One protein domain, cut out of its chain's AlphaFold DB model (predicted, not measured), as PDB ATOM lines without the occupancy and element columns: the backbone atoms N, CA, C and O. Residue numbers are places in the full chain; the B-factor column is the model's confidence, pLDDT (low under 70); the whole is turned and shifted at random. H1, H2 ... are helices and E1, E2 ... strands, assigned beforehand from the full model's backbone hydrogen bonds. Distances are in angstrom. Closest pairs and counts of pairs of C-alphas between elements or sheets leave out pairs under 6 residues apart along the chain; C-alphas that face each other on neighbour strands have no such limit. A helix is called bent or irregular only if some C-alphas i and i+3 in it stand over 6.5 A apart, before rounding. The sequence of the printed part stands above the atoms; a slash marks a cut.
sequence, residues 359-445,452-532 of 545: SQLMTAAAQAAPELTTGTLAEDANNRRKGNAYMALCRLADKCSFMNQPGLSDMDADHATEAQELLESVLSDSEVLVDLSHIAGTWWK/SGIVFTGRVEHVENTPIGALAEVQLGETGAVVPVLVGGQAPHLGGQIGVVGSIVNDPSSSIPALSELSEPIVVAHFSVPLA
ATOM      1  N   SER A 359     348.444 314.934 401.762       94.56
ATOM      2  CA  SER A 359     349.198 315.140 400.516       94.56
ATOM      3  C   SER A 359     349.348 313.848 399.698       94.56
ATOM      4  O   SER A 359     349.279 313.873 398.462       94.56
ATOM      5  N   GLN A 360     349.498 312.692 400.359       96.50
ATOM      6  CA  GLN A 360     349.511 311.387 399.686       96.50
ATOM      7  C   GLN A 360     348.156 311.065 399.039       96.50
ATOM      8  O   GLN A 360     348.110 310.608 397.893       96.50
ATOM      9  N   LEU A 361     347.051 311.331 399.741       96.38
ATOM     10  CA  LEU A 361     345.701 311.142 399.203       96.38
ATOM     11  C   LEU A 361     345.405 312.083 398.036       96.38
ATOM     12  O   LEU A 361     344.838 311.629 397.041       96.38
ATOM     13  N   MET A 362     345.833 313.344 398.123       97.19
ATOM     14  CA  MET A 362     345.739 314.309 397.027       97.19
ATOM     15  C   MET A 362     346.459 313.794 395.784       97.19
ATOM     16  O   MET A 362     345.875 313.715 394.705       97.19
ATOM     17  N   THR A 363     347.716 313.371 395.945       97.81
ATOM     18  CA  THR A 363     348.538 312.860 394.841       97.81
ATOM     19  C   THR A 363     347.893 311.632 394.197       97.81
ATOM     20  O   THR A 363     347.809 311.543 392.971       97.81
ATOM     21  N   ALA A 364     347.391 310.694 395.007       98.00
ATOM     22  CA  ALA A 364     346.715 309.498 394.514       98.00
ATOM     23  C   ALA A 364     345.409 309.832 393.770       98.00
ATOM     24  O   ALA A 364     345.142 309.268 392.708       98.00
ATOM     25  N   ALA A 365     344.608 310.760 394.298       98.12
ATOM     26  CA  ALA A 365     343.377 311.226 393.669       98.12
ATOM     27  C   ALA A 365     343.649 311.943 392.338       98.12
ATOM     28  O   ALA A 365     342.999 311.636 391.339       98.12
ATOM     29  N   ALA A 366     344.646 312.831 392.296       98.12
ATOM     30  CA  ALA A 366     345.037 313.562 391.093       98.12
ATOM     31  C   ALA A 366     345.539 312.626 389.982       98.12
ATOM     32  O   ALA A 366     345.202 312.813 388.814       98.12
ATOM     33  N   GLN A 367     346.299 311.583 390.335       98.12
ATOM     34  CA  GLN A 367     346.746 310.565 389.377       98.12
ATOM     35  C   GLN A 367     345.598 309.702 388.849       98.12
ATOM     36  O   GLN A 367     345.630 309.288 387.691       98.12
ATOM     37  N   ALA A 368     344.592 309.429 389.680       98.06
ATOM     38  CA  ALA A 368     343.492 308.552 389.311       98.06
ATOM     39  C   ALA A 368     342.343 309.277 388.587       98.06
ATOM     40  O   ALA A 368     341.627 308.652 387.807       98.06
ATOM     41  N   ALA A 369     342.167 310.586 388.794       97.94
ATOM     42  CA  ALA A 369     341.088 311.367 388.185       97.94
ATOM     43  C   ALA A 369     340.999 311.231 386.644       97.94
ATOM     44  O   ALA A 369     339.896 310.983 386.149       97.94
ATOM     45  N   PRO A 370     342.106 311.267 385.866       97.81
ATOM     46  CA  PRO A 370     342.064 311.049 384.415       97.81
ATOM     47  C   PRO A 370     341.581 309.652 383.998       97.81
ATOM     48  O   PRO A 370     341.154 309.451 382.863       97.81
ATOM     49  N   GLU A 371     341.628 308.655 384.883       97.69
ATOM     50  CA  GLU A 371     341.128 307.319 384.557       97.69
ATOM     51  C   GLU A 371     339.593 307.271 384.486       97.69
ATOM     52  O   GLU A 371     339.043 306.376 383.841       97.69
ATOM     53  N   LEU A 372     338.892 308.241 385.092       97.44
ATOM     54  CA  LEU A 372     337.429 308.339 385.028       97.44
ATOM     55  C   LEU A 372     336.915 308.749 383.646       97.44
ATOM     56  O   LEU A 372     335.799 308.372 383.289       97.44
ATOM     57  N   THR A 373     337.717 309.453 382.849       96.62
ATOM     58  CA  THR A 373     337.350 309.861 381.481       96.62
ATOM     59  C   THR A 373     337.616 308.752 380.461       96.62
ATOM     60  O   THR A 373     337.037 308.723 379.379       96.62
ATOM     61  N   THR A 374     338.465 307.777 380.797       95.50
ATOM     62  CA  THR A 374     338.918 306.772 379.832       95.50
ATOM     63  C   THR A 374     337.982 305.560 379.779       95.50
ATOM     64  O   THR A 374     337.874 304.792 380.736       95.50
ATOM     65  N   GLY A 375     337.360 305.329 378.619       94.00
ATOM     66  CA  GLY A 375     336.557 304.132 378.339       94.00
ATOM     67  C   GLY A 375     335.119 304.201 378.863       94.00
ATOM     68  O   GLY A 375     334.677 305.225 379.375       94.00
ATOM     69  N   THR A 376     334.370 303.102 378.727       96.00
ATOM     70  CA  THR A 376     332.958 303.003 379.154       96.00
ATOM     71  C   THR A 376     332.779 301.970 380.264       96.00
ATOM     72  O   THR A 376     333.497 300.969 380.296       96.00
ATOM     73  N   LEU A 377     331.790 302.162 381.144       95.75
ATOM     74  CA  LEU A 377     331.452 301.196 382.205       95.75
ATOM     75  C   LEU A 377     330.945 299.835 381.692       95.75
ATOM     76  O   LEU A 377     330.827 298.899 382.480       95.75
ATOM     77  N   ALA A 378     330.658 299.706 380.393       95.81
ATOM     78  CA  ALA A 378     330.211 298.454 379.785       95.81
ATOM     79  C   ALA A 378     331.323 297.391 379.699       95.81
ATOM     80  O   ALA A 378     331.026 296.201 379.623       95.81
ATOM     81  N   GLU A 379     332.593 297.803 379.707       97.12
ATOM     82  CA  GLU A 379     333.737 296.890 379.661       97.12
ATOM     83  C   GLU A 379     334.278 296.620 381.069       97.12
ATOM     84  O   GLU A 379     334.648 297.548 381.790       97.12
ATOM     85  N   ASP A 380     334.417 295.344 381.444       96.12
ATOM     86  CA  ASP A 380     334.881 294.932 382.782       96.12
ATOM     87  C   ASP A 380     336.234 295.549 383.177       96.12
ATOM     88  O   ASP A 380     336.453 295.903 384.339       96.12
ATOM     89  N   ALA A 381     337.153 295.690 382.215       96.56
ATOM     90  CA  ALA A 381     338.468 296.284 382.445       96.56
ATOM     91  C   ALA A 381     338.370 297.776 382.812       96.56
ATOM     92  O   ALA A 381     339.048 298.226 383.739       96.56
ATOM     93  N   ASN A 382     337.499 298.523 382.130       96.69
ATOM     94  CA  ASN A 382     337.261 299.937 382.413       96.69
ATOM     95  C   ASN A 382     336.464 300.106 383.708       96.69
ATOM     96  O   ASN A 382     336.787 300.984 384.498       96.69
ATOM     97  N   ASN A 383     335.491 299.230 383.976       96.25
ATOM     98  CA  ASN A 383     334.722 299.243 385.220       96.25
ATOM     99  C   ASN A 383     335.642 299.120 386.450       96.25
ATOM    100  O   ASN A 383     335.576 299.938 387.366       96.25
ATOM    101  N   ARG A 384     336.590 298.170 386.439       96.88
ATOM    102  CA  ARG A 384     337.584 298.042 387.522       96.88
ATOM    103  C   ARG A 384     338.472 299.278 387.654       96.88
ATOM    104  O   ARG A 384     338.731 299.716 388.770       96.88
ATOM    105  N   ARG A 385     338.930 299.834 386.529       97.75
ATOM    106  CA  ARG A 385     339.786 301.026 386.510       97.75
ATOM    107  C   ARG A 385     339.057 302.250 387.074       97.75
ATOM    108  O   ARG A 385     339.509 302.823 388.058       97.75
ATOM    109  N   LYS A 386     337.872 302.569 386.544       97.94
ATOM    110  CA  LYS A 386     337.030 303.674 387.027       97.94
ATOM    111  C   LYS A 386     336.610 303.481 388.482       97.94
ATOM    112  O   LYS A 386     336.620 304.439 389.244       97.94
ATOM    113  N   GLY A 387     336.308 302.251 388.897       97.31
ATOM    114  CA  GLY A 387     336.029 301.928 390.297       97.31
ATOM    115  C   GLY A 387     337.212 302.230 391.222       97.31
ATOM    116  O   GLY A 387     337.024 302.838 392.274       97.31
ATOM    117  N   ASN A 388     338.435 301.873 390.822       97.75
ATOM    118  CA  ASN A 388     339.644 302.193 391.587       97.75
ATOM    119  C   ASN A 388     339.895 303.702 391.671       97.75
ATOM    120  O   ASN A 388     340.175 304.212 392.757       97.75
ATOM    121  N   ALA A 389     339.731 304.416 390.559       98.31
ATOM    122  CA  ALA A 389     339.851 305.867 390.540       98.31
ATOM    123  C   ALA A 389     338.808 306.557 391.421       98.31
ATOM    124  O   ALA A 389     339.133 307.431 392.224       98.31
ATOM    125  N   TYR A 390     337.565 306.086 391.356       98.38
ATOM    126  CA  TYR A 390     336.490 306.566 392.210       98.38
ATOM    127  C   TYR A 390     336.783 306.337 393.699       98.38
ATOM    128  O   TYR A 390     336.532 307.218 394.519       98.38
ATOM    129  N   MET A 391     337.371 305.192 394.065       98.12
ATOM    130  CA  MET A 391     337.796 304.937 395.446       98.12
ATOM    131  C   MET A 391     338.872 305.919 395.921       98.12
ATOM    132  O   MET A 391     338.831 306.329 397.082       98.12
ATOM    133  N   ALA A 392     339.817 306.313 395.061       98.25
ATOM    134  CA  ALA A 392     340.822 307.320 395.404       98.25
ATOM    135  C   ALA A 392     340.165 308.682 395.692       98.25
ATOM    136  O   ALA A 392     340.432 309.276 396.738       98.25
ATOM    137  N   LEU A 393     339.222 309.110 394.843       98.12
ATOM    138  CA  LEU A 393     338.437 310.327 395.081       98.12
ATOM    139  C   LEU A 393     337.600 310.244 396.362       98.12
ATOM    140  O   LEU A 393     337.540 311.209 397.114       98.12
ATOM    141  N   CYS A 394     336.987 309.094 396.656       98.00
ATOM    142  CA  CYS A 394     336.202 308.911 397.878       98.00
ATOM    143  C   CYS A 394     337.061 308.987 399.142       98.00
ATOM    144  O   CYS A 394     336.583 309.456 400.169       98.00
ATOM    145  N   ARG A 395     338.320 308.536 399.104       96.94
ATOM    146  CA  ARG A 395     339.236 308.688 400.246       96.94
ATOM    147  C   ARG A 395     339.625 310.144 400.463       96.94
ATOM    148  O   ARG A 395     339.632 310.586 401.609       96.94
ATOM    149  N   LEU A 396     339.891 310.880 399.381       97.06
ATOM    150  CA  LEU A 396     340.141 312.318 399.450       97.06
ATOM    151  C   LEU A 396     338.906 313.056 399.991       97.06
ATOM    152  O   LEU A 396     339.017 313.766 400.982       97.06
ATOM    153  N   ALA A 397     337.720 312.808 399.427       96.38
ATOM    154  CA  ALA A 397     336.460 313.427 399.847       96.38
ATOM    155  C   ALA A 397     336.133 313.190 401.332       96.38
ATOM    156  O   ALA A 397     335.678 314.106 402.018       96.38
ATOM    157  N   ASP A 398     336.393 311.980 401.842       94.31
ATOM    158  CA  ASP A 398     336.214 311.665 403.264       94.31
ATOM    159  C   ASP A 398     337.094 312.566 404.136       94.31
ATOM    160  O   ASP A 398     336.639 313.120 405.130       94.31
ATOM    161  N   LYS A 399     338.350 312.768 403.728       92.69
ATOM    162  CA  LYS A 399     339.343 313.523 404.496       92.69
ATOM    163  C   LYS A 399     339.165 315.035 404.364       92.69
ATOM    164  O   LYS A 399     339.305 315.732 405.368       92.69
ATOM    165  N   CYS A 400     338.743 315.530 403.201       91.00
ATOM    166  CA  CYS A 400     338.374 316.937 403.023       91.00
ATOM    167  C   CYS A 400     337.265 317.354 403.987       91.00
ATOM    168  O   CYS A 400     337.307 318.456 404.524       91.00
ATOM    169  N   SER A 401     336.326 316.449 404.300       82.50
ATOM    170  CA  SER A 401     335.231 316.742 405.232       82.50
ATOM    171  C   SER A 401     335.698 317.212 406.624       82.50
ATOM    172  O   SER A 401     334.928 317.858 407.338       82.50
ATOM    173  N   PHE A 402     336.965 316.975 406.983       78.19
ATOM    174  CA  PHE A 402     337.570 317.379 408.256       78.19
ATOM    175  C   PHE A 402     338.260 318.742 408.216       78.19
ATOM    176  O   PHE A 402     338.405 319.373 409.261       78.19
ATOM    177  N   MET A 403     338.652 319.220 407.037       77.44
ATOM    178  CA  MET A 403     339.556 320.366 406.914       77.44
ATOM    179  C   MET A 403     338.857 321.729 406.950       77.44
ATOM    180  O   MET A 403     339.521 322.746 407.091       77.44
ATOM    181  N   ASN A 404     337.519 321.762 406.935       70.25
ATOM    182  CA  ASN A 404     336.745 323.003 407.106       70.25
ATOM    183  C   ASN A 404     336.397 323.314 408.574       70.25
ATOM    184  O   ASN A 404     335.512 324.129 408.839       70.25
ATOM    185  N   GLN A 405     337.038 322.660 409.548       77.38
ATOM    186  CA  GLN A 405     336.800 322.985 410.954       77.38
ATOM    187  C   GLN A 405     337.501 324.302 411.342       77.38
ATOM    188  O   GLN A 405     338.612 324.585 410.895       77.38
ATOM    189  N   PRO A 406     336.876 325.149 412.175       78.25
ATOM    190  CA  PRO A 406     337.538 326.349 412.673       78.25
ATOM    191  C   PRO A 406     338.779 325.968 413.497       78.25
ATOM    192  O   PRO A 406     338.695 325.125 414.389       78.25
ATOM    193  N   GLY A 407     339.916 326.611 413.214       82.88
ATOM    194  CA  GLY A 407     341.179 326.402 413.936       82.88
ATOM    195  C   GLY A 407     342.214 325.516 413.235       82.88
ATOM    196  O   GLY A 407     343.212 325.171 413.867       82.88
ATOM    197  N   LEU A 408     342.003 325.151 411.966       82.06
ATOM    198  CA  LEU A 408     343.043 324.524 411.146       82.06
ATOM    199  C   LEU A 408     344.162 325.508 410.766       82.06
ATOM    200  O   LEU A 408     343.979 326.726 410.812       82.06
ATOM    201  N   SER A 409     345.333 324.958 410.430       88.94
ATOM    202  CA  SER A 409     346.480 325.753 409.987       88.94
ATOM    203  C   SER A 409     346.255 326.314 408.578       88.94
ATOM    204  O   SER A 409     345.507 325.732 407.794       88.94
ATOM    205  N   ASP A 410     346.931 327.413 408.225       89.44
ATOM    206  CA  ASP A 410     346.843 328.000 406.874       89.44
ATOM    207  C   ASP A 410     347.204 326.974 405.780       89.44
ATOM    208  O   ASP A 410     346.561 326.913 404.738       89.44
ATOM    209  N   MET A 411     348.170 326.091 406.059       89.38
ATOM    210  CA  MET A 411     348.575 325.011 405.153       89.38
ATOM    211  C   MET A 411     347.448 323.998 404.905       89.38
ATOM    212  O   MET A 411     347.288 323.495 403.795       89.38
ATOM    213  N   ASP A 412     346.648 323.703 405.927       89.00
ATOM    214  CA  ASP A 412     345.499 322.818 405.771       89.00
ATOM    215  C   ASP A 412     344.377 323.502 404.972       89.00
ATOM    216  O   ASP A 412     343.682 322.855 404.192       89.00
ATOM    217  N   ALA A 413     344.210 324.820 405.101       89.25
ATOM    218  CA  ALA A 413     343.258 325.559 404.272       89.25
ATOM    219  C   ALA A 413     343.654 325.533 402.779       89.25
ATOM    220  O   ALA A 413     342.793 325.333 401.914       89.25
ATOM    221  N   ASP A 414     344.950 325.658 402.479       92.06
ATOM    222  CA  ASP A 414     345.481 325.556 401.113       92.06
ATOM    223  C   ASP A 414     345.233 324.157 400.523       92.06
ATOM    224  O   ASP A 414     344.697 324.016 399.423       92.06
ATOM    225  N   HIS A 415     345.531 323.112 401.294       91.69
ATOM    226  CA  HIS A 415     345.263 321.719 400.932       91.69
ATOM    227  C   HIS A 415     343.770 321.432 400.684       91.69
ATOM    228  O   HIS A 415     343.419 320.710 399.746       91.69
ATOM    229  N   ALA A 416     342.874 321.993 401.501       91.50
ATOM    230  CA  ALA A 416     341.433 321.847 401.305       91.50
ATOM    231  C   ALA A 416     340.974 322.520 400.002       91.50
ATOM    232  O   ALA A 416     340.164 321.953 399.264       91.50
ATOM    233  N   THR A 417     341.543 323.689 399.697       93.81
ATOM    234  CA  THR A 417     341.274 324.441 398.465       93.81
ATOM    235  C   THR A 417     341.745 323.665 397.234       93.81
ATOM    236  O   THR A 417     340.964 323.475 396.304       93.81
ATOM    237  N   GLU A 418     342.963 323.117 397.246       95.94
ATOM    238  CA  GLU A 418     343.483 322.289 396.145       95.94
ATOM    239  C   GLU A 418     342.605 321.047 395.903       95.94
ATOM    240  O   GLU A 418     342.310 320.678 394.762       95.94
ATOM    241  N   ALA A 419     342.110 320.425 396.977       96.38
ATOM    242  CA  ALA A 419     341.248 319.254 396.859       96.38
ATOM    243  C   ALA A 419     339.895 319.621 396.257       96.38
ATOM    244  O   ALA A 419     339.349 318.869 395.446       96.38
ATOM    245  N   GLN A 420     339.353 320.769 396.669       95.81
ATOM    246  CA  GLN A 420     338.131 321.314 396.105       95.81
ATOM    247  C   GLN A 420     338.309 321.570 394.605       95.81
ATOM    248  O   GLN A 420     337.496 321.074 393.833       95.81
ATOM    249  N   GLU A 421     339.387 322.229 394.176       96.81
ATOM    250  CA  GLU A 421     339.661 322.491 392.756       96.81
ATOM    251  C   GLU A 421     339.747 321.201 391.925       96.81
ATOM    252  O   GLU A 421     339.132 321.099 390.857       96.81
ATOM    253  N   LEU A 422     340.448 320.177 392.428       97.56
ATOM    254  CA  LEU A 422     340.536 318.872 391.764       97.56
ATOM    255  C   LEU A 422     339.150 318.227 391.601       97.56
ATOM    256  O   LEU A 422     338.799 317.731 390.529       97.56
ATOM    257  N   LEU A 423     338.352 318.223 392.666       96.81
ATOM    258  CA  LEU A 423     337.028 317.606 392.673       96.81
ATOM    259  C   LEU A 423     336.017 318.396 391.831       96.81
ATOM    260  O   LEU A 423     335.203 317.792 391.131       96.81
ATOM    261  N   GLU A 424     336.087 319.725 391.836       96.06
ATOM    262  CA  GLU A 424     335.303 320.590 390.950       96.06
ATOM    263  C   GLU A 424     335.664 320.365 389.480       96.06
ATOM    264  O   GLU A 424     334.770 320.309 388.631       96.06
ATOM    265  N   SER A 425     336.950 320.155 389.174       97.19
ATOM    266  CA  SER A 425     337.394 319.789 387.827       97.19
ATOM    267  C   SER A 425     336.773 318.464 387.372       97.19
ATOM    268  O   SER A 425     336.263 318.397 386.254       97.19
ATOM    269  N   VAL A 426     336.729 317.446 388.241       97.38
ATOM    270  CA  VAL A 426     336.065 316.159 387.950       97.38
ATOM    271  C   VAL A 426     334.554 316.335 387.756       97.38
ATOM    272  O   VAL A 426     333.976 315.750 386.843       97.38
ATOM    273  N   LEU A 427     333.904 317.153 388.590       96.69
ATOM    274  CA  LEU A 427     332.464 317.439 388.501       96.69
ATOM    275  C   LEU A 427     332.085 318.325 387.304       96.69
ATOM    276  O   LEU A 427     330.908 318.411 386.957       96.69
ATOM    277  N   SER A 428     333.058 318.979 386.673       95.62
ATOM    278  CA  SER A 428     332.844 319.800 385.478       95.62
ATOM    279  C   SER A 428     332.911 318.992 384.177       95.62
ATOM    280  O   SER A 428     332.450 319.472 383.140       95.62
ATOM    281  N   ASP A 429     333.460 317.773 384.206       96.31
ATOM    282  CA  ASP A 429     333.572 316.914 383.029       96.31
ATOM    283  C   ASP A 429     332.260 316.166 382.749       96.31
ATOM    284  O   ASP A 429     331.878 315.228 383.455       96.31
ATOM    285  N   SER A 430     331.580 316.557 381.667       94.00
ATOM    286  CA  SER A 430     330.292 315.991 381.256       94.00
ATOM    287  C   SER A 430     330.312 314.487 380.983       94.00
ATOM    288  O   SER A 430     329.282 313.839 381.178       94.00
ATOM    289  N   GLU A 431     331.436 313.926 380.523       93.38
ATOM    290  CA  GLU A 431     331.531 312.485 380.248       93.38
ATOM    291  C   GLU A 431     331.601 311.698 381.561       93.38
ATOM    292  O   GLU A 431     330.979 310.643 381.704       93.38
ATOM    293  N   VAL A 432     332.285 312.262 382.559       95.88
ATOM    294  CA  VAL A 432     332.418 311.663 383.890       95.88
ATOM    295  C   VAL A 432     331.093 311.687 384.644       95.88
ATOM    296  O   VAL A 432     330.795 310.737 385.365       95.88
ATOM    297  N   LEU A 433     330.267 312.724 384.466       94.81
ATOM    298  CA  LEU A 433     329.015 312.897 385.213       94.81
ATOM    299  C   LEU A 433     328.078 311.682 385.158       94.81
ATOM    300  O   LEU A 433     327.506 311.297 386.184       94.81
ATOM    301  N   VAL A 434     327.930 311.079 383.975       93.88
ATOM    302  CA  VAL A 434     327.046 309.923 383.765       93.88
ATOM    303  C   VAL A 434     327.562 308.720 384.553       93.88
ATOM    304  O   VAL A 434     326.834 308.154 385.376       93.88
ATOM    305  N   ASP A 435     328.838 308.387 384.376       96.19
ATOM    306  CA  ASP A 435     329.470 307.238 385.024       96.19
ATOM    307  C   ASP A 435     329.566 307.413 386.543       96.19
ATOM    308  O   ASP A 435     329.319 306.472 387.302       96.19
ATOM    309  N   LEU A 436     329.856 308.631 387.003       96.50
ATOM    310  CA  LEU A 436     329.973 308.972 388.416       96.50
ATOM    311  C   LEU A 436     328.659 308.705 389.162       96.50
ATOM    312  O   LEU A 436     328.683 308.121 390.243       96.50
ATOM    313  N   SER A 437     327.508 309.052 388.573       95.88
ATOM    314  CA  SER A 437     326.193 308.765 389.171       95.88
ATOM    315  C   SER A 437     325.930 307.258 389.320       95.88
ATOM    316  O   SER A 437     325.405 306.810 390.345       95.88
ATOM    317  N   HIS A 438     326.367 306.454 388.344       96.38
ATOM    318  CA  HIS A 438     326.206 305.001 388.357       96.38
ATOM    319  C   HIS A 438     327.112 304.320 389.394       96.38
ATOM    320  O   HIS A 438     326.654 303.479 390.182       96.38
ATOM    321  N   ILE A 439     328.393 304.705 389.434       97.31
ATOM    322  CA  ILE A 439     329.357 304.185 390.412       97.31
ATOM    323  C   ILE A 439     328.927 304.589 391.828       97.31
ATOM    324  O   ILE A 439     328.848 303.729 392.710       97.31
ATOM    325  N   ALA A 440     328.553 305.857 392.036       97.81
ATOM    326  CA  ALA A 440     328.095 306.363 393.326       97.81
ATOM    327  C   ALA A 440     326.838 305.646 393.833       97.81
ATOM    328  O   ALA A 440     326.758 305.306 395.012       97.81
ATOM    329  N   GLY A 441     325.874 305.345 392.955       97.00
ATOM    330  CA  GLY A 441     324.671 304.597 393.334       97.00
ATOM    331  C   GLY A 441     324.973 303.179 393.829       97.00
ATOM    332  O   GLY A 441     324.265 302.655 394.696       97.00
ATOM    333  N   THR A 442     326.043 302.560 393.321       96.50
ATOM    334  CA  THR A 442     326.539 301.267 393.817       96.50
ATOM    335  C   THR A 442     327.305 301.439 395.130       96.50
ATOM    336  O   THR A 442     327.069 300.688 396.078       96.50
ATOM    337  N   TRP A 443     328.162 302.460 395.213       97.38
ATOM    338  CA  TRP A 443     328.937 302.801 396.411       97.38
ATOM    339  C   TRP A 443     328.049 303.104 397.622       97.38
ATOM    340  O   TRP A 443     328.275 302.571 398.707       97.38
ATOM    341  N   TRP A 444     326.977 303.874 397.421       97.38
ATOM    342  CA  TRP A 444     325.975 304.211 398.435       97.38
ATOM    343  C   TRP A 444     325.365 302.971 399.101       97.38
ATOM    344  O   TRP A 444     325.198 302.911 400.319       97.38
ATOM    345  N   LYS A 445     325.075 301.939 398.303       96.12
ATOM    346  CA  LYS A 445     324.487 300.677 398.781       96.12
ATOM    347  C   LYS A 445     325.509 299.789 399.495       96.12
ATOM    348  O   LYS A 445     325.122 298.853 400.202       96.12
ATOM    349  N   SER A 452     334.200 306.457 404.038       96.12
ATOM    350  CA  SER A 452     332.846 307.020 404.100       96.12
ATOM    351  C   SER A 452     332.623 308.129 403.081       96.12
ATOM    352  O   SER A 452     331.472 308.456 402.805       96.12
ATOM    353  N   GLY A 453     333.688 308.659 402.482       97.06
ATOM    354  CA  GLY A 453     333.580 309.683 401.454       97.06
ATOM    355  C   GLY A 453     332.809 309.215 400.222       97.06
ATOM    356  O   GLY A 453     332.801 308.030 399.865       97.06
ATOM    357  N   ILE A 454     332.136 310.168 399.589       98.06
ATOM    358  CA  ILE A 454     331.343 309.967 398.382       98.06
ATOM    359  C   ILE A 454     331.414 311.223 397.508       98.06
ATOM    360  O   ILE A 454     331.375 312.351 398.004       98.06
ATOM    361  N   VAL A 455     331.502 311.011 396.197       98.06
ATOM    362  CA  VAL A 455     331.441 312.059 395.170       98.06
ATOM    363  C   VAL A 455     330.365 311.658 394.173       98.06
ATOM    364  O   VAL A 455     330.416 310.552 393.635       98.06
ATOM    365  N   PHE A 456     329.357 312.490 393.945       97.81
ATOM    366  CA  PHE A 456     328.282 312.148 393.012       97.81
ATOM    367  C   PHE A 456     327.626 313.378 392.407       97.81
ATOM    368  O   PHE A 456     327.786 314.494 392.895       97.81
ATOM    369  N   THR A 457     326.841 313.153 391.358       96.94
ATOM    370  CA  THR A 457     325.947 314.166 390.803       96.94
ATOM    371  C   THR A 457     324.534 313.628 390.719       96.94
ATOM    372  O   THR A 457     324.314 312.418 390.607       96.94
ATOM    373  N   GLY A 458     323.563 314.526 390.814       96.88
ATOM    374  CA  GLY A 458     322.166 314.140 390.742       96.88
ATOM    375  C   GLY A 458     321.224 315.325 390.667       96.88
ATOM    376  O   GLY A 458     321.644 316.484 390.647       96.88
ATOM    377  N   ARG A 459     319.934 315.017 390.593       96.62
ATOM    378  CA  ARG A 459     318.858 316.001 390.539       96.62
ATOM    379  C   ARG A 459     318.207 316.142 391.904       96.62
ATOM    380  O   ARG A 459     317.886 315.146 392.539       96.62
ATOM    381  N   VAL A 460     317.979 317.373 392.332       97.62
ATOM    382  CA  VAL A 460     317.318 317.673 393.605       97.62
ATOM    383  C   VAL A 460     315.810 317.438 393.464       97.62
ATOM    384  O   VAL A 460     315.140 318.183 392.748       97.62
ATOM    385  N   GLU A 461     315.265 316.415 394.121       97.81
ATOM    386  CA  GLU A 461     313.831 316.070 394.083       97.81
ATOM    387  C   GLU A 461     313.034 316.703 395.222       97.81
ATOM    388  O   GLU A 461     311.901 317.137 395.011       97.81
ATOM    389  N   HIS A 462     313.631 316.790 396.409       97.94
ATOM    390  CA  HIS A 462     313.023 317.382 397.594       97.94
ATOM    391  C   HIS A 462     314.051 318.219 398.357       97.94
ATOM    392  O   HIS A 462     315.242 317.918 398.313       97.94
ATOM    393  N   VAL A 463     313.600 319.280 399.033       98.00
ATOM    394  CA  VAL A 463     314.442 320.120 399.895       98.00
ATOM    395  C   VAL A 463     313.653 320.492 401.142       98.00
ATOM    396  O   VAL A 463     312.620 321.158 401.051       98.00
ATOM    397  N   GLU A 464     314.180 320.111 402.295       97.38
ATOM    398  CA  GLU A 464     313.668 320.459 403.613       97.38
ATOM    399  C   GLU A 464     314.699 321.319 404.354       97.38
ATOM    400  O   GLU A 464     315.872 320.970 404.459       97.38
ATOM    401  N   ASN A 465     314.280 322.471 404.880       96.25
ATOM    402  CA  ASN A 465     315.171 323.319 405.667       96.25
ATOM    403  C   ASN A 465     315.191 322.842 407.121       96.25
ATOM    404  O   ASN A 465     314.170 322.873 407.805       96.25
ATOM    405  N   THR A 466     316.371 322.470 407.605       95.19
ATOM    406  CA  THR A 466     316.625 322.077 408.995       95.19
ATOM    407  C   THR A 466     317.370 323.197 409.738       95.19
ATOM    408  O   THR A 466     317.932 324.096 409.106       95.19
ATOM    409  N   PRO A 467     317.449 323.165 411.082       91.88
ATOM    410  CA  PRO A 467     318.203 324.164 411.845       91.88
ATOM    411  C   PRO A 467     319.705 324.227 411.519       91.88
ATOM    412  O   PRO A 467     320.342 325.232 411.830       91.88
ATOM    413  N   ILE A 468     320.273 323.165 410.937       92.50
ATOM    414  CA  ILE A 468     321.711 323.038 410.648       92.50
ATOM    415  C   ILE A 468     322.055 323.168 409.154       92.50
ATOM    416  O   ILE A 468     323.232 323.177 408.805       92.50
ATOM    417  N   GLY A 469     321.058 323.265 408.270       95.25
ATOM    418  CA  GLY A 469     321.260 323.306 406.818       95.25
ATOM    419  C   GLY A 469     320.034 322.839 406.039       95.25
ATOM    420  O   GLY A 469     318.965 322.633 406.611       95.25
ATOM    421  N   ALA A 470     320.178 322.646 404.733       96.75
ATOM    422  CA  ALA A 470     319.119 322.104 403.887       96.75
ATOM    423  C   ALA A 470     319.322 320.597 403.688       96.75
ATOM    424  O   ALA A 470     320.364 320.176 403.191       96.75
ATOM    425  N   LEU A 471     318.336 319.786 404.062       97.69
ATOM    426  CA  LEU A 471     318.290 318.365 403.752       97.69
ATOM    427  C   LEU A 471     317.631 318.187 402.380       97.69
ATOM    428  O   LEU A 471     316.438 318.432 402.216       97.69
ATOM    429  N   ALA A 472     318.414 317.805 401.381       98.12
ATOM    430  CA  ALA A 472     317.970 317.609 400.012       98.12
ATOM    431  C   ALA A 472     317.934 316.120 399.652       98.12
ATOM    432  O   ALA A 472     318.901 315.403 399.881       98.12
ATOM    433  N   GLU A 473     316.855 315.659 399.031       98.06
ATOM    434  CA  GLU A 473     316.808 314.334 398.411       98.06
ATOM    435  C   GLU A 473     317.333 314.444 396.979       98.06
ATOM    436  O   GLU A 473     316.731 315.115 396.136       98.06
ATOM    437  N   VAL A 474     318.482 313.823 396.707       98.12
ATOM    438  CA  VAL A 474     319.166 313.912 395.415       98.12
ATOM    439  C   VAL A 474     319.071 312.579 394.678       98.12
ATOM    440  O   VAL A 474     319.615 311.569 395.120       98.12
ATOM    441  N   GLN A 475     318.400 312.579 393.529       97.81
ATOM    442  CA  GLN A 475     318.273 311.423 392.649       97.81
ATOM    443  C   GLN A 475     319.512 311.270 391.756       97.81
ATOM    444  O   GLN A 475     319.852 312.164 390.976       97.81
ATOM    445  N   LEU A 476     320.175 310.118 391.853       96.62
ATOM    446  CA  LEU A 476     321.398 309.779 391.127       96.62
ATOM    447  C   LEU A 476     321.106 309.274 389.709       96.62
ATOM    448  O   LEU A 476     320.892 308.074 389.504       96.62
ATOM    449  N   GLY A 477     321.158 310.181 388.730       89.75
ATOM    450  CA  GLY A 477     321.112 309.857 387.299       89.75
ATOM    451  C   GLY A 477     320.041 308.822 386.931       89.75
ATOM    452  O   GLY A 477     318.928 308.832 387.455       89.75
ATOM    453  N   GLU A 478     320.394 307.881 386.054       89.00
ATOM    454  CA  GLU A 478     319.489 306.809 385.611       89.00
ATOM    455  C   GLU A 478     319.306 305.687 386.644       89.00
ATOM    456  O   GLU A 478     318.393 304.869 386.520       89.00
ATOM    457  N   THR A 479     320.146 305.628 387.684       90.25
ATOM    458  CA  THR A 479     320.031 304.572 388.703       90.25
ATOM    459  C   THR A 479     318.762 304.704 389.541       90.25
ATOM    460  O   THR A 479     318.348 303.732 390.178       90.25
ATOM    461  N   GLY A 480     318.176 305.908 389.580       92.50
ATOM    462  CA  GLY A 480     316.998 306.230 390.381       92.50
ATOM    463  C   GLY A 480     317.229 306.132 391.891       92.50
ATOM    464  O   GLY A 480     316.268 306.195 392.654       92.50
ATOM    465  N   ALA A 481     318.474 305.943 392.344       96.06
ATOM    466  CA  ALA A 481     318.790 305.950 393.763       96.06
ATOM    467  C   ALA A 481     318.617 307.370 394.307       96.06
ATOM    468  O   ALA A 481     319.184 308.309 393.759       96.06
ATOM    469  N   VAL A 482     317.843 307.513 395.380       97.75
ATOM    470  CA  VAL A 482     317.658 308.784 396.080       97.75
ATOM    471  C   VAL A 482     318.587 308.795 397.285       97.75
ATOM    472  O   VAL A 482     318.577 307.862 398.091       97.75
ATOM    473  N   VAL A 483     319.425 309.822 397.373       98.12
ATOM    474  CA  VAL A 483     320.391 310.009 398.454       98.12
ATOM    475  C   VAL A 483     319.994 311.250 399.250       98.12
ATOM    476  O   VAL A 483     319.949 312.334 398.666       98.12
ATOM    477  N   PRO A 484     319.710 311.134 400.558       98.19
ATOM    478  CA  PRO A 484     319.494 312.294 401.411       98.19
ATOM    479  C   PRO A 484     320.831 312.989 401.699       98.19
ATOM    480  O   PRO A 484     321.791 312.370 402.167       98.19
ATOM    481  N   VAL A 485     320.896 314.285 401.408       98.00
ATOM    482  CA  VAL A 485     322.099 315.117 401.475       98.00
ATOM    483  C   VAL A 485     321.851 316.308 402.379       98.00
ATOM    484  O   VAL A 485     321.019 317.156 402.077       98.00
ATOM    485  N   LEU A 486     322.608 316.416 403.462       97.38
ATOM    486  CA  LEU A 486     322.653 317.621 404.272       97.38
ATOM    487  C   LEU A 486     323.645 318.612 403.652       97.38
ATOM    488  O   LEU A 486     324.855 318.389 403.699       97.38
ATOM    489  N   VAL A 487     323.131 319.705 403.097       96.62
ATOM    490  CA  VAL A 487     323.907 320.794 402.495       96.62
ATOM    491  C   VAL A 487     323.992 321.967 403.470       96.62
ATOM    492  O   VAL A 487     322.974 322.506 403.912       96.62
ATOM    493  N   GLY A 488     325.220 322.369 403.806       92.31
ATOM    494  CA  GLY A 488     325.474 323.591 404.565       92.31
ATOM    495  C   GLY A 488     325.296 324.844 403.699       92.31
ATOM    496  O   GLY A 488     325.651 324.855 402.524       92.31
ATOM    497  N   GLY A 489     324.775 325.926 404.281       90.25
ATOM    498  CA  GLY A 489     324.670 327.219 403.600       90.25
ATOM    499  C   GLY A 489     323.399 327.389 402.761       90.25
ATOM    500  O   GLY A 489     322.289 327.263 403.279       90.25
ATOM    501  N   GLN A 490     323.550 327.780 401.491       91.06
ATOM    502  CA  GLN A 490     322.418 328.086 400.614       91.06
ATOM    503  C   GLN A 490     321.697 326.802 400.190       91.06
ATOM    504  O   GLN A 490     322.302 325.899 399.618       91.06
ATOM    505  N   ALA A 491     320.384 326.749 400.431       94.94
ATOM    506  CA  ALA A 491     319.559 325.618 400.026       94.94
ATOM    507  C   ALA A 491     319.630 325.401 398.500       94.94
ATOM    508  O   ALA A 491     319.488 326.369 397.740       94.94
ATOM    509  N   PRO A 492     319.824 324.153 398.036       96.56
ATOM    510  CA  PRO A 492     319.902 323.869 396.614       96.56
ATOM    511  C   PRO A 492     318.547 324.082 395.929       96.56
ATOM    512  O   PRO A 492     317.483 323.987 396.542       96.56
ATOM    513  N   HIS A 493     318.572 324.383 394.631       96.31
ATOM    514  CA  HIS A 493     317.352 324.632 393.869       96.31
ATOM    515  C   HIS A 493     316.610 323.330 393.554       96.31
ATOM    516  O   HIS A 493     317.166 322.424 392.934       96.31
ATOM    517  N   LEU A 494     315.327 323.275 393.920       96.56
ATOM    518  CA  LEU A 494     314.435 322.167 393.584       96.56
ATOM    519  C   LEU A 494     314.406 321.924 392.068       96.56
ATOM    520  O   LEU A 494     314.208 322.850 391.279       96.56
ATOM    521  N   GLY A 495     314.600 320.673 391.659       95.38
ATOM    522  CA  GLY A 495     314.666 320.246 390.265       95.38
ATOM    523  C   GLY A 495     315.991 320.544 389.561       95.38
ATOM    524  O   GLY A 495     316.160 320.075 388.431       95.38
ATOM    525  N   GLY A 496     316.906 321.283 390.199       95.25
ATOM    526  CA  GLY A 496     318.242 321.579 389.689       95.25
ATOM    527  C   GLY A 496     319.183 320.379 389.775       95.25
ATOM    528  O   GLY A 496     318.935 319.429 390.519       95.25
ATOM    529  N   GLN A 497     320.268 320.429 389.003       95.62
ATOM    530  CA  GLN A 497     321.341 319.443 389.071       95.62
ATOM    531  C   GLN A 497     322.429 319.936 390.027       95.62
ATOM    532  O   GLN A 497     322.795 321.112 390.017       95.62
ATOM    533  N   ILE A 498     322.935 319.037 390.862       97.19
ATOM    534  CA  ILE A 498     323.927 319.340 391.889       97.19
ATOM    535  C   ILE A 498     325.040 318.294 391.860       97.19
ATOM    536  O   ILE A 498     324.774 317.098 391.717       97.19
ATOM    537  N   GLY A 499     326.284 318.753 391.969       97.25
ATOM    538  CA  GLY A 499     327.440 317.934 392.305       97.25
ATOM    539  C   GLY A 499     327.681 317.998 393.806       97.25
ATOM    540  O   GLY A 499     327.671 319.083 394.383       97.25
ATOM    541  N   VAL A 500     327.856 316.846 394.444       97.69
ATOM    542  CA  VAL A 500     328.012 316.721 395.894       97.69
ATOM    543  C   VAL A 500     329.307 315.983 396.193       97.69
ATOM    544  O   VAL A 500     329.538 314.880 395.690       97.69
ATOM    545  N   VAL A 501     330.118 316.583 397.062       97.50
ATOM    546  CA  VAL A 501     331.267 315.949 397.706       97.50
ATOM    547  C   VAL A 501     331.002 315.939 399.200       97.50
ATOM    548  O   VAL A 501     330.725 316.981 399.797       97.50
ATOM    549  N   GLY A 502     331.079 314.772 399.827       96.62
ATOM    550  CA  GLY A 502     330.820 314.667 401.256       96.62
ATOM    551  C   GLY A 502     331.217 313.329 401.849       96.62
ATOM    552  O   GLY A 502     331.902 312.528 401.213       96.62
ATOM    553  N   SER A 503     330.747 313.085 403.069       96.31
ATOM    554  CA  SER A 503     330.936 311.817 403.776       96.31
ATOM    555  C   SER A 503     329.592 311.228 404.204       96.31
ATOM    556  O   SER A 503     328.655 311.947 404.563       96.31
ATOM    557  N   ILE A 504     329.480 309.903 404.118       96.94
ATOM    558  CA  ILE A 504     328.280 309.144 404.455       96.94
ATOM    559  C   ILE A 504     328.254 308.876 405.960       96.94
ATOM    560  O   ILE A 504     329.056 308.098 406.484       96.94
ATOM    561  N   VAL A 505     327.249 309.424 406.635       95.81
ATOM    562  CA  VAL A 505     326.963 309.180 408.048       95.81
ATOM    563  C   VAL A 505     325.914 308.075 408.147       95.81
ATOM    564  O   VAL A 505     324.755 308.274 407.798       95.81
ATOM    565  N   ASN A 506     326.330 306.892 408.608       95.44
ATOM    566  CA  ASN A 506     325.451 305.714 408.678       95.44
ATOM    567  C   ASN A 506     324.363 305.820 409.755       95.44
ATOM    568  O   ASN A 506     323.304 305.225 409.595       95.44
ATOM    569  N   ASP A 507     324.646 306.527 410.848       95.69
ATOM    570  CA  ASP A 507     323.715 306.745 411.955       95.69
ATOM    571  C   ASP A 507     323.704 308.237 412.323       95.69
ATOM    572  O   ASP A 507     324.450 308.679 413.210       95.69
ATOM    573  N   PRO A 508     322.922 309.052 411.589       95.19
ATOM    574  CA  PRO A 508     322.867 310.485 411.840       95.19
ATOM    575  C   PRO A 508     322.222 310.802 413.185       95.19
ATOM    576  O   PRO A 508     322.608 311.791 413.797       95.19
ATOM    577  N   SER A 509     321.327 309.950 413.693       94.38
ATOM    578  CA  SER A 509     320.652 310.180 414.972       94.38
ATOM    579  C   SER A 509     321.620 310.259 416.159       94.38
ATOM    580  O   SER A 509     321.431 311.073 417.066       94.38
ATOM    581  N   SER A 510     322.682 309.446 416.140       93.44
ATOM    582  CA  SER A 510     323.710 309.426 417.186       93.44
ATOM    583  C   SER A 510     324.838 310.426 416.933       93.44
ATOM    584  O   SER A 510     325.416 310.950 417.886       93.44
ATOM    585  N   SER A 511     325.137 310.714 415.665       90.50
ATOM    586  CA  SER A 511     326.259 311.579 415.273       90.50
ATOM    587  C   SER A 511     325.879 313.060 415.204       90.50
ATOM    588  O   SER A 511     326.735 313.929 415.377       90.50
ATOM    589  N   ILE A 512     324.607 313.360 414.934       92.19
ATOM    590  CA  ILE A 512     324.092 314.702 414.665       92.19
ATOM    591  C   ILE A 512     322.797 314.897 415.467       92.19
ATOM    592  O   ILE A 512     321.718 314.573 414.978       92.19
ATOM    593  N   PRO A 513     322.853 315.466 416.688       90.81
ATOM    594  CA  PRO A 513     321.679 315.586 417.560       90.81
ATOM    595  C   PRO A 513     320.489 316.327 416.931       90.81
ATOM    596  O   PRO A 513     319.334 316.025 417.229       90.81
ATOM    597  N   ALA A 514     320.766 317.272 416.029       91.19
ATOM    598  CA  ALA A 514     319.744 318.006 415.282       91.19
ATOM    599  C   ALA A 514     318.962 317.132 414.282       91.19
ATOM    600  O   ALA A 514     317.909 317.553 413.818       91.19
ATOM    601  N   LEU A 515     319.452 315.928 413.977       93.00
ATOM    602  CA  LEU A 515     318.857 314.952 413.063       93.00
ATOM    603  C   LEU A 515     318.444 313.666 413.797       93.00
ATOM    604  O   LEU A 515     318.457 312.580 413.225       93.00
ATOM    605  N   SER A 516     318.065 313.784 415.072       93.19
ATOM    606  CA  SER A 516     317.659 312.651 415.920       93.19
ATOM    607  C   SER A 516     316.459 311.849 415.392       93.19
ATOM    608  O   SER A 516     316.277 310.700 415.789       93.19
ATOM    609  N   GLU A 517     315.663 312.418 414.483       93.94
ATOM    610  CA  GLU A 517     314.523 311.746 413.846       93.94
ATOM    611  C   GLU A 517     314.916 310.909 412.616       93.94
ATOM    612  O   GLU A 517     314.143 310.052 412.184       93.94
ATOM    613  N   LEU A 518     316.118 311.109 412.063       93.75
ATOM    614  CA  LEU A 518     316.594 310.378 410.893       93.75
ATOM    615  C   LEU A 518     317.288 309.082 411.319       93.75
ATOM    616  O   LEU A 518     318.319 309.098 411.988       93.75
ATOM    617  N   SER A 519     316.738 307.942 410.898       94.12
ATOM    618  CA  SER A 519     317.345 306.619 411.108       94.12
ATOM    619  C   SER A 519     318.113 306.092 409.895       94.12
ATOM    620  O   SER A 519     318.758 305.048 409.978       94.12
ATOM    621  N   GLU A 520     317.978 306.752 408.748       96.31
ATOM    622  CA  GLU A 520     318.596 306.320 407.496       96.31
ATOM    623  C   GLU A 520     319.960 306.987 407.297       96.31
ATOM    624  O   GLU A 520     320.165 308.101 407.784       96.31
ATOM    625  N   PRO A 521     320.904 306.333 406.593       97.06
ATOM    626  CA  PRO A 521     322.166 306.964 406.247       97.06
ATOM    627  C   PRO A 521     321.931 308.261 405.476       97.06
ATOM    628  O   PRO A 521     321.056 308.312 404.612       97.06
ATOM    629  N   ILE A 522     322.752 309.274 405.736       97.56
ATOM    630  CA  ILE A 522     322.746 310.542 404.994       97.56
ATOM    631  C   ILE A 522     324.148 310.891 404.513       97.56
ATOM    632  O   ILE A 522     325.142 310.430 405.076       97.56
ATOM    633  N   VAL A 523     324.237 311.741 403.497       97.50
ATOM    634  CA  VAL A 523     325.494 312.378 403.097       97.50
ATOM    635  C   VAL A 523     325.564 313.757 403.729       97.50
ATOM    636  O   VAL A 523     324.683 314.580 403.507       97.50
ATOM    637  N   VAL A 524     326.621 314.038 404.484       96.25
ATOM    638  CA  VAL A 524     326.931 315.406 404.914       96.25
ATOM    639  C   VAL A 524     327.827 316.022 403.850       96.25
ATOM    640  O   VAL A 524     328.972 315.594 403.681       96.25
ATOM    641  N   ALA A 525     327.285 316.974 403.092       96.44
ATOM    642  CA  ALA A 525     328.021 317.645 402.031       96.44
ATOM    643  C   ALA A 525     329.068 318.579 402.639       96.44
ATOM    644  O   ALA A 525     328.760 319.427 403.478       96.44
ATOM    645  N   HIS A 526     330.306 318.417 402.189       92.94
ATOM    646  CA  HIS A 526     331.403 319.313 402.515       92.94
ATOM    647  C   HIS A 526     331.336 320.566 401.640       92.94
ATOM    648  O   HIS A 526     331.346 321.687 402.143       92.94
ATOM    649  N   PHE A 527     331.162 320.355 400.338       95.12
ATOM    650  CA  PHE A 527     330.728 321.382 399.409       95.12
ATOM    651  C   PHE A 527     329.796 320.773 398.368       95.12
ATOM    652  O   PHE A 527     329.729 319.556 398.158       95.12
ATOM    653  N   SER A 528     329.046 321.655 397.724       95.88
ATOM    654  CA  SER A 528     328.154 321.292 396.640       95.88
ATOM    655  C   SER A 528     328.223 322.344 395.551       95.88
ATOM    656  O   SER A 528     328.176 323.537 395.853       95.88
ATOM    657  N   VAL A 529     328.277 321.904 394.299       95.62
ATOM    658  CA  VAL A 529     328.360 322.791 393.140       95.62
ATOM    659  C   VAL A 529     327.063 322.683 392.342       95.62
ATOM    660  O   VAL A 529     326.675 321.574 391.962       95.62
ATOM    661  N   PRO A 530     326.359 323.797 392.075       95.75
ATOM    662  CA  PRO A 530     325.242 323.778 391.145       95.75
ATOM    663  C   PRO A 530     325.775 323.494 389.739       95.75
ATOM    664  O   PRO A 530     326.623 324.222 389.225       95.75
ATOM    665  N   LEU A 531     325.267 322.442 389.106       94.44
ATOM    666  CA  LEU A 531     325.658 322.087 387.747       94.44
ATOM    667  C   LEU A 531     324.677 322.733 386.774       94.44
ATOM    668  O   LEU A 531     323.457 322.640 386.942       94.44
ATOM    669  N   ALA A 532     325.205 323.406 385.751       89.88
ATOM    670  CA  ALA A 532     324.389 323.919 384.662       89.88
ATOM    671  C   ALA A 532     323.765 322.719 383.943       89.88
ATOM    672  O   ALA A 532     324.453 322.002 383.221       89.88
TER     673      ALA A 532
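AT A GLANCE: This is residues 359 to 445 and 452 to 532 of the 545 residues of an uncharacterized protein of Bythopirellula goksoyri (UniProt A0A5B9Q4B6). A small closed barrel of five strands, E1 to E5, has helices H2, H3 and H4 packed on its outside, while H1 packs on H2 and H3 away from the barrel. H1, H2 and H3 form an up-and-down bundle, each running against the one before it, and short H5 lies in the stretch between E4 and E5. The 168 printed residues hold five named helices and five named strands in the order H1 H2 H3 H4 E1 E2 E3 E4 H5 E5, of mixed class. The ring runs E1 E2 E3 E5 E4 and back to E1, mixed parallel and antiparallel. The whole is compact, with a radius of gyration of the C-alphas of 15.4 A and spans of 44 by 40 by 29 A.

IN THESE COORDINATES: The barrel strands are E1, residues 453 to 466, 22.3 A long; E2, 469 to 476; E3, 481 to 487; E4, 497 to 505, 22.3 A; and E5, 522 to 531, with C-alpha 531 at (325.658, 322.087, 387.747). E1 bends by 110 degrees at residue 459. The helices are H1, 359 to 372, from C-alpha 359 at (349.198, 315.140, 400.516); H2, 380 to 403, 35.4 A; H3, 410 to 428, 26.9 A; H4, 430 to 445, 24.0 A; and H5, 508 to 511. H1 is only just irregular, with C-alphas 367 and 370 6.8 A apart.

HOW THE PARTS SIT: E1, E2 and E3 are a meander, each the antiparallel neighbour of the one before; with E4, the antiparallel neighbour of E1, they make a Greek key. Across the neighbour strands E1 and E2, N 461 and O 473 are within hydrogen-bond range at 2.8 A, and across E2 and E3, N 485 and O 472 are within hydrogen-bond range at 2.7 A. E1 pairs with E4 over residues 453 to 459, with N 500 and O 456 at 2.8 A. E5 is parallel to E3, N 486 to O 523 being 2.8 A, and antiparallel to E4, N 505 to O 522 being 2.8 A. H2 is on the barrel, outside it, at a height of 6.6 A; its closest C-alphas to E1 are Asp 398 and Gly 453, 3.8 A. H4 is on it at 6.7 A and H3 at 10.4 A, both outside. H1 touches H2, closest at the C-alphas of Ala 368 and Ala 389, 4.7 A. Every O i to N i+4 pair is within hydrogen-bond range in H3, against 7 of 10 in H1, 18 of 20 in H2 and 9 of 12 in H4; H5 is too short for such a pair.

THE WHOLE: The two C-alphas farthest apart, of Glu 379 and Gly 407, are 45.8 A apart. Residues 446 to 451 are not printed, and C-alphas 445 and 452 are 11.8 A apart across this cut. Of the links that are printed whole, none is long. Residues 406 to 411 stand free. Mean pLDDT of the printed part is 94.9, and no printed residue is under 70.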